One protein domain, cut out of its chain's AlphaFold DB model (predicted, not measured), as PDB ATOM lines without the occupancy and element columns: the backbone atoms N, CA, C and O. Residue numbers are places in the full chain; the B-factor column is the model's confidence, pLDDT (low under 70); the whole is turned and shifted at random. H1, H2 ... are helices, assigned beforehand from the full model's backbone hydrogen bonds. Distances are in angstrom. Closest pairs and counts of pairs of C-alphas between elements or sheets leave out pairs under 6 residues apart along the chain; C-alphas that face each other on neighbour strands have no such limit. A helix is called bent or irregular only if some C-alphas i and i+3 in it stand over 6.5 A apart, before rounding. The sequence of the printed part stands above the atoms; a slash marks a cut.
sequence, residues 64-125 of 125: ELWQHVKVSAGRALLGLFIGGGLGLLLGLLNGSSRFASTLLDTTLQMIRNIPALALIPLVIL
ATOM      1  N   GLU A  64      78.871 178.568 111.914       82.69
ATOM      2  CA  GLU A  64      79.465 179.824 111.444       82.69
ATOM      3  C   GLU A  64      79.170 180.981 112.398       82.69
ATOM      4  O   GLU A  64      80.033 181.829 112.628       82.69
ATOM      5  N   LEU A  65      77.993 180.988 113.039       83.06
ATOM      6  CA  LEU A  65      77.650 182.001 114.039       83.06
ATOM      7  C   LEU A  65      78.694 182.047 115.157       83.06
ATOM      8  O   LEU A  65      79.156 183.117 115.550       83.06
ATOM      9  N   TRP A  66      79.122 180.879 115.634       84.81
ATOM     10  CA  TRP A  66      80.119 180.784 116.692       84.81
ATOM     11  C   TRP A  66      81.506 181.209 116.218       84.81
ATOM     12  O   TRP A  66      82.246 181.847 116.966       84.81
ATOM     13  N   GLN A  67      81.856 180.912 114.964       85.19
ATOM     14  CA  GLN A  67      83.095 181.380 114.353       85.19
ATOM     15  C   GLN A  67      83.118 182.911 114.228       85.19
ATOM     16  O   GLN A  67      84.089 183.540 114.650       85.19
ATOM     17  N   HIS A  68      82.047 183.528 113.725       87.50
ATOM     18  CA  HIS A  68      81.944 184.984 113.607       87.50
ATOM     19  C   HIS A  68      81.983 185.680 114.966       87.50
ATOM     20  O   HIS A  68      82.714 186.659 115.136       87.50
ATOM     21  N   VAL A  69      81.257 185.146 115.954       89.56
ATOM     22  CA  VAL A  69      81.271 185.665 117.327       89.56
ATOM     23  C   VAL A  69      82.668 185.563 117.924       89.56
ATOM     24  O   VAL A  69      83.162 186.552 118.453       89.56
ATOM     25  N   LYS A  70      83.350 184.419 117.792       91.38
ATOM     26  CA  LYS A  70      84.722 184.244 118.289       91.38
ATOM     27  C   LYS A  70      85.706 185.204 117.645       91.38
ATOM     28  O   LYS A  70      86.523 185.788 118.347       91.38
ATOM     29  N   VAL A  71      85.642 185.377 116.327       91.94
ATOM     30  CA  VAL A  71      86.540 186.292 115.612       91.94
ATOM     31  C   VAL A  71      86.284 187.736 116.042       91.94
ATOM     32  O   VAL A  71      87.231 188.465 116.326       91.94
ATOM     33  N   SER A  72      85.017 188.146 116.138       91.44
ATOM     34  CA  SER A  72      84.647 189.494 116.580       91.44
ATOM     35  C   SER A  72      85.052 189.747 118.036       91.44
ATOM     36  O   SER A  72      85.739 190.724 118.334       91.44
ATOM     37  N   ALA A  73      84.732 188.813 118.935       92.81
ATOM     38  CA  ALA A  73      85.111 188.876 120.341       92.81
ATOM     39  C   ALA A  73      86.634 188.866 120.522       92.81
ATOM     40  O   ALA A  73      87.159 189.653 121.301       92.81
ATOM     41  N   GLY A  74      87.359 188.034 119.770       94.94
ATOM     42  CA  GLY A  74      88.819 187.984 119.802       94.94
ATOM     43  C   GLY A  74      89.449 189.323 119.425       94.94
ATOM     44  O   GLY A  74      90.331 189.806 120.129       94.94
ATOM     45  N   ARG A  75      88.946 189.980 118.374       93.50
ATOM     46  CA  ARG A  75      89.393 191.329 117.990       93.50
ATOM     47  C   ARG A  75      89.098 192.359 119.078       93.50
ATOM     48  O   ARG A  75      89.976 193.153 119.403       93.50
ATOM     49  N   ALA A  76      87.899 192.329 119.661       94.25
ATOM     50  CA  ALA A  76      87.517 193.243 120.736       94.25
ATOM     51  C   ALA A  76      88.393 193.060 121.985       94.25
ATOM     52  O   ALA A  76      88.866 194.039 122.556       94.25
ATOM     53  N   LEU A  77      88.663 191.812 122.375       96.62
ATOM     54  CA  LEU A  77      89.517 191.486 123.514       96.62
ATOM     55  C   LEU A  77      90.972 191.884 123.275       96.62
ATOM     56  O   LEU A  77      91.590 192.451 124.170       96.62
ATOM     57  N   LEU A  78      91.514 191.648 122.077       96.06
ATOM     58  CA  LEU A  78      92.864 192.096 121.726       96.06
ATOM     59  C   LEU A  78      92.967 193.623 121.729       96.06
ATOM     60  O   LEU A  78      93.906 194.167 122.305       96.06
ATOM     61  N   GLY A  79      91.984 194.316 121.147       93.75
ATOM     62  CA  GLY A  79      91.913 195.777 121.177       93.75
ATOM     63  C   GLY A  79      91.837 196.323 122.603       93.75
ATOM     64  O   GLY A  79      92.563 197.255 122.942       93.75
ATOM     65  N   LEU A  80      91.024 195.702 123.463       95.19
ATOM     66  CA  LEU A  80      90.920 196.053 124.878       95.19
ATOM     67  C   LEU A  80      92.224 195.786 125.634       95.19
ATOM     68  O   LEU A  80      92.641 196.615 126.432       95.19
ATOM     69  N   PHE A  81      92.873 194.650 125.393       97.38
ATOM     70  CA  PHE A  81      94.092 194.281 126.101       97.38
ATOM     71  C   PHE A  81      95.256 195.204 125.734       97.38
ATOM     72  O   PHE A  81      95.938 195.722 126.613       97.38
ATOM     73  N   ILE A  82      95.448 195.464 124.439       96.12
ATOM     74  CA  ILE A  82      96.524 196.329 123.946       96.12
ATOM     75  C   ILE A  82      96.219 197.792 124.281       96.12
ATOM     76  O   ILE A  82      97.019 198.456 124.934       96.12
ATOM     77  N   GLY A  83      95.053 198.296 123.869       93.81
ATOM     78  CA  GLY A  83      94.675 199.695 124.071       93.81
ATOM     79  C   GLY A  83      94.455 200.032 125.544       93.81
ATOM     80  O   GLY A  83      94.957 201.042 126.030       93.81
ATOM     81  N   GLY A  84      93.763 199.159 126.275       95.19
ATOM     82  CA  GLY A  84      93.566 199.291 127.716       95.19
ATOM     83  C   GLY A  84      94.873 199.152 128.485       95.19
ATOM     84  O   GLY A  84      95.140 199.978 129.347       95.19
ATOM     85  N   GLY A  85      95.728 198.183 128.146       97.62
ATOM     86  CA  GLY A  85      97.037 198.015 128.781       97.62
ATOM     87  C   GLY A  85      97.940 199.237 128.602       97.62
ATOM     88  O   GLY A  85      98.453 199.775 129.583       97.62
ATOM     89  N   LEU A  86      98.082 199.729 127.368       95.31
ATOM     90  CA  LEU A  86      98.856 200.939 127.076       95.31
ATOM     91  C   LEU A  86      98.246 202.181 127.732       95.31
ATOM     92  O   LEU A  86      98.968 202.962 128.346       95.31
ATOM     93  N   GLY A  87      96.925 202.353 127.649       93.50
ATOM     94  CA  GLY A  87      96.228 203.475 128.274       93.50
ATOM     95  C   GLY A  87      96.375 203.487 129.795       93.50
ATOM     96  O   GLY A  87      96.601 204.543 130.380       93.50
ATOM     97  N   LEU A  88      96.315 202.319 130.438       95.25
ATOM     98  CA  LEU A  88      96.487 202.168 131.883       95.25
ATOM     99  C   LEU A  88      97.939 202.469 132.287       95.25
ATOM    100  O   LEU A  88      98.159 203.253 133.206       95.25
ATOM    101  N   LEU A  89      98.928 201.938 131.560       95.12
ATOM    102  CA  LEU A  89     100.346 202.248 131.785       95.12
ATOM    103  C   LEU A  89     100.635 203.746 131.648       95.12
ATOM    104  O   LEU A  89     101.213 204.345 132.552       95.12
ATOM    105  N   LEU A  90     100.206 204.365 130.546       92.88
ATOM    106  CA  LEU A  90     100.400 205.796 130.311       92.88
ATOM    107  C   LEU A  90      99.651 206.640 131.345       92.88
ATOM    108  O   LEU A  90     100.211 207.604 131.857       92.88
ATOM    109  N   GLY A  91      98.425 206.256 131.706       91.94
ATOM    110  CA  GLY A  91      97.639 206.925 132.741       91.94
ATOM    111  C   GLY A  91      98.299 206.863 134.119       91.94
ATOM    112  O   GLY A  91      98.359 207.879 134.811       91.94
ATOM    113  N   LEU A  92      98.856 205.709 134.501       94.25
ATOM    114  CA  LEU A  92      99.604 205.555 135.752       94.25
ATOM    115  C   LEU A  92     100.892 206.377 135.752       94.25
ATOM    116  O   LEU A  92     101.171 207.059 136.736       94.25
ATOM    117  N   LEU A  93     101.657 206.361 134.657       93.19
ATOM    118  CA  LEU A  93     102.865 207.181 134.526       93.19
ATOM    119  C   LEU A  93     102.534 208.675 134.631       93.19
ATOM    120  O   LEU A  93     103.200 209.402 135.369       93.19
ATOM    121  N   ASN A  94     101.470 209.109 133.952       92.12
ATOM    122  CA  ASN A  94     100.980 210.484 133.968       92.12
ATOM    123  C   ASN A  94     100.492 210.909 135.364       92.12
ATOM    124  O   ASN A  94     100.761 212.025 135.792       92.12
ATOM    125  N   GLY A  95      99.812 210.022 136.097       89.06
ATOM    126  CA  GLY A  95      99.318 210.294 137.450       89.06
ATOM    127  C   GLY A  95     100.390 210.215 138.543       89.06
ATOM    128  O   GLY A  95     100.281 210.899 139.558       89.06
ATOM    129  N   SER A  96     101.433 209.403 138.350       91.94
ATOM    130  CA  SER A  96     102.463 209.164 139.367       91.94
ATOM    131  C   SER A  96     103.652 210.129 139.291       91.94
ATOM    132  O   SER A  96     104.370 210.259 140.283       91.94
ATOM    133  N   SER A  97     103.908 210.783 138.153       91.75
ATOM    134  CA  SER A  97     105.091 211.634 137.964       91.75
ATOM    135  C   SER A  97     104.739 213.004 137.394       91.75
ATOM    136  O   SER A  97     104.161 213.106 136.315       91.75
ATOM    137  N   ARG A  98     105.187 214.075 138.070       85.69
ATOM    138  CA  ARG A  98     105.023 215.464 137.592       85.69
ATOM    139  C   ARG A  98     105.749 215.738 136.272       85.69
ATOM    140  O   ARG A  98     105.334 216.597 135.499       85.69
ATOM    141  N   PHE A  99     106.842 215.024 136.005       89.75
ATOM    142  CA  PHE A  99     107.565 215.155 134.740       89.75
ATOM    143  C   PHE A  99     106.769 214.527 133.589       89.75
ATOM    144  O   PHE A  99     106.581 215.155 132.550       89.75
ATOM    145  N   ALA A 100     106.232 213.324 133.809       86.88
ATOM    146  CA  ALA A 100     105.387 212.644 132.832       86.88
ATOM    147  C   ALA A 100     104.085 213.416 132.578       86.88
ATOM    148  O   ALA A 100     103.722 213.588 131.420       86.88
ATOM    149  N   SER A 101     103.447 213.958 133.623       88.88
ATOM    150  CA  SER A 101     102.247 214.790 133.479       88.88
ATOM    151  C   SER A 101     102.489 216.018 132.610       88.88
ATOM    152  O   SER A 101     101.676 216.353 131.763       88.88
ATOM    153  N   THR A 102     103.638 216.674 132.770       90.00
ATOM    154  CA  THR A 102     103.954 217.888 132.006       90.00
ATOM    155  C   THR A 102     104.179 217.595 130.518       90.00
ATOM    156  O   THR A 102     103.855 218.427 129.676       90.00
ATOM    157  N   LEU A 103     104.712 216.417 130.176       90.12
ATOM    158  CA  LEU A 103     105.009 216.042 128.788       90.12
ATOM    159  C   LEU A 103     103.844 215.336 128.082       90.12
ATOM    160  O   LEU A 103     103.597 215.573 126.898       90.12
ATOM    161  N   LEU A 104     103.150 214.435 128.779       90.75
ATOM    162  CA  LEU A 104     102.173 213.532 128.174       90.75
ATOM    163  C   LEU A 104     100.753 214.092 128.196       90.75
ATOM    164  O   LEU A 104     100.001 213.784 127.276       90.75
ATOM    165  N   ASP A 105     100.381 214.921 129.173       90.50
ATOM    166  CA  ASP A 105      98.984 215.341 129.360       90.50
ATOM    167  C   ASP A 105      98.409 216.044 128.119       90.50
ATOM    168  O   ASP A 105      97.362 215.639 127.612       90.50
ATOM    169  N   THR A 106      99.146 216.993 127.529       89.31
ATOM    170  CA  THR A 106      98.743 217.666 126.280       89.31
ATOM    171  C   THR A 106      98.559 216.673 125.129       89.31
ATOM    172  O   THR A 106      97.553 216.707 124.423       89.31
ATOM    173  N   THR A 107      99.505 215.748 124.952       89.69
ATOM    174  CA  THR A 107      99.462 214.750 123.872       89.69
ATOM    175  C   THR A 107      98.289 213.784 124.055       89.69
ATOM    176  O   THR A 107      97.559 213.491 123.106       89.69
ATOM    177  N   LEU A 108      98.059 213.323 125.287       89.56
ATOM    178  CA  LEU A 108      96.957 212.427 125.637       89.56
ATOM    179  C   LEU A 108      95.597 213.109 125.448       89.56
ATOM    180  O   LEU A 108      94.673 212.489 124.917       89.56
ATOM    181  N   GLN A 109      95.468 214.384 125.821       88.81
ATOM    182  CA  GLN A 109      94.250 215.167 125.597       88.81
ATOM    183  C   GLN A 109      93.969 215.380 124.107       88.81
ATOM    184  O   GLN A 109      92.820 215.241 123.685       88.81
ATOM    185  N   MET A 110      94.999 215.643 123.297       90.25
ATOM    186  CA  MET A 110      94.848 215.752 121.844       90.25
ATOM    187  C   MET A 110      94.337 214.448 121.228       90.25
ATOM    188  O   MET A 110      93.360 214.478 120.482       90.25
ATOM    189  N   ILE A 111      94.935 213.303 121.579       86.88
ATOM    190  CA  ILE A 111      94.512 211.986 121.077       86.88
ATOM    191  C   ILE A 111      93.066 211.680 121.485       86.88
ATOM    192  O   ILE A 111      92.288 211.203 120.661       86.88
ATOM    193  N   ARG A 112      92.674 211.993 122.729       85.31
ATOM    194  CA  ARG A 112      91.310 211.747 123.231       85.31
ATOM    195  C   ARG A 112      90.237 212.532 122.470       85.31
ATOM    196  O   ARG A 112      89.096 212.085 122.406       85.31
ATOM    197  N   ASN A 113      90.590 213.684 121.909       88.06
ATOM    198  CA  ASN A 113      89.662 214.513 121.143       88.06
ATOM    199  C   ASN A 113      89.480 214.042 119.691       88.06
ATOM    200  O   ASN A 113      88.569 214.524 119.017       88.06
ATOM    201  N   ILE A 114      90.309 213.118 119.194       87.44
ATOM    202  CA  ILE A 114      90.173 212.598 117.833       87.44
ATOM    203  C   ILE A 114      88.989 211.618 117.794       87.44
ATOM    204  O   ILE A 114      88.993 210.615 118.511       87.44
ATOM    205  N   PRO A 115      87.967 211.860 116.952       84.62
ATOM    206  CA  PRO A 115      86.847 210.941 116.835       84.62
ATOM    207  C   PRO A 115      87.316 209.616 116.226       84.62
ATOM    208  O   PRO A 115      87.962 209.598 115.179       84.62
ATOM    209  N   ALA A 116      86.921 208.493 116.833       82.38
ATOM    210  CA  ALA A 116      87.309 207.159 116.368       82.38
ATOM    211  C   ALA A 116      86.930 206.897 114.893       82.38
ATOM    212  O   ALA A 116      87.653 206.203 114.184       82.38
ATOM    213  N   LEU A 117      85.839 207.506 114.410       84.75
ATOM    214  CA  LEU A 117      85.404 207.413 113.011       84.75
ATOM    215  C   LEU A 117      86.434 207.981 112.019       84.75
ATOM    216  O   LEU A 117      86.552 207.460 110.913       84.75
ATOM    217  N   ALA A 118      87.208 209.003 112.407       86.25
ATOM    218  CA  ALA A 118      88.238 209.599 111.551       86.25
ATOM    219  C   ALA A 118      89.494 208.720 111.421       86.25
ATOM    220  O   ALA A 118      90.270 208.900 110.488       86.25
ATOM    221  N   LEU A 119      89.686 207.760 112.331       83.62
ATOM    222  CA  LEU A 119      90.822 206.836 112.309       83.62
ATOM    223  C   LEU A 119      90.589 205.623 111.397       83.62
ATOM    224  O   LEU A 119      91.555 204.989 110.986       83.62
ATOM    225  N   ILE A 120      89.332 205.311 111.051       87.62
ATOM    226  CA  ILE A 120      88.981 204.131 110.241       87.62
ATOM    227  C   ILE A 120      89.761 204.076 108.911       87.62
ATOM    228  O   ILE A 120      90.346 203.029 108.636       87.62
ATOM    229  N   PRO A 121      89.840 205.152 108.099       83.38
ATOM    230  CA  PRO A 121      90.532 205.098 106.809       83.38
ATOM    231  C   PRO A 121      92.040 204.848 106.936       83.38
ATOM    232  O   PRO A 121      92.609 204.148 106.109       83.38
ATOM    233  N   LEU A 122      92.676 205.384 107.985       82.69
ATOM    234  CA  LEU A 122      94.117 205.248 108.232       82.69
ATOM    235  C   LEU A 122      94.520 203.800 108.553       82.69
ATOM    236  O   LEU A 122      95.633 203.393 108.262       82.69
ATOM    237  N   VAL A 123      93.621 203.042 109.187       77.00
ATOM    238  CA  VAL A 123      93.873 201.666 109.648       77.00
ATOM    239  C   VAL A 123      93.598 200.626 108.553       77.00
ATOM    240  O   VAL A 123      94.075 199.499 108.649       77.00
ATOM    241  N   ILE A 124      92.795 200.979 107.543       80.81
ATOM    242  CA  ILE A 124      92.423 200.079 106.437       80.81
ATOM    243  C   ILE A 124      93.418 200.160 105.261       80.81
ATOM    244  O   ILE A 124      93.506 199.197 104.499       80.81
ATOM    245  N   LEU A 125      94.127 201.286 105.108       66.25
ATOM    246  CA  LEU A 125      95.175 201.515 104.097       66.25
ATOM    247  C   LEU A 125      96.471 200.764 104.431       66.25
ATOM    248  O   LEU A 125      97.080 200.237 103.474       66.25
TER     249      LEU A 125
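This is residues 64 to 125 of the 125 residues of the protein "ABC transporter permease" of Enterobacteriaceae bacterium TzEc077 (UniProt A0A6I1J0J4). What shape do the three helices make? H1 is one long straight helix, and from its far end the shorter H2 folds back to make an open V with unequal arms, joined only near the corner; short H3 is turned across at the tip of the shorter arm, clear of H1. Residues 64 to 86 of H1 and residues 109 to 125 stick out free. What is it built of? The 62 printed residues include three named helices, in the order H1, H2, H3, and no named strand; the class is all helix. How spread out is it? It is only just loose, close to extended, with a radius of gyration of the C-alphas of 15.8 A, and its C-alphas span 51 by 24 by 16 A, H1 making the length.

How does H1, residues 64 to 96, stand to H2, residues 98 to 112? They touch, H1 with residues 93 to 95 alone and H2 with residues 100 to 105 alone; the closest C-alphas are those of Asn 94 and Ser 101, 4.5 A apart. They form a helical hairpin and run opposite ways at a tilt of 35.5 degrees, only just steep. Where is H3, residues 116 to 124? It is apart from H1 and from H2, and it touches no helix. What do the backbone N and O atoms show? In H1 every O i to N i+4 pair is within hydrogen-bond range. In H2 9 of 11 are, and in H3 2 of 5, beside 4 of 6 O i to N i+3 pairs.

Where does H1 run? It goes from C-alpha 64 at (79.465, 179.824, 111.444) to C-alpha 96 at (102.463, 209.164, 139.367), 46.6 A. How long are H2 and H3? From first to last C-alpha H2 measures 20.2 A and H3 13.2 A, and H3 ends with C-alpha 124 at (92.423, 200.079, 106.437). Is either irregular? Both are, but only just: C-alphas 103 and 106 of H2 are 6.9 A apart, and so are C-alphas 118 and 121 of H3.

How large is it? The two C-alphas farthest apart in the domain are those of Glu 64 and Arg 98, at 51.1 A. Is there a cut or a long link? The printed part has no cut, and the links H1 to H2, of 1 residue, and H2 to H3, of 3 residues, are both tight. Where is the model's confidence low? The mean pLDDT of the printed part is 89.5, and residue 125, the chain's last, is the one printed residue under 70.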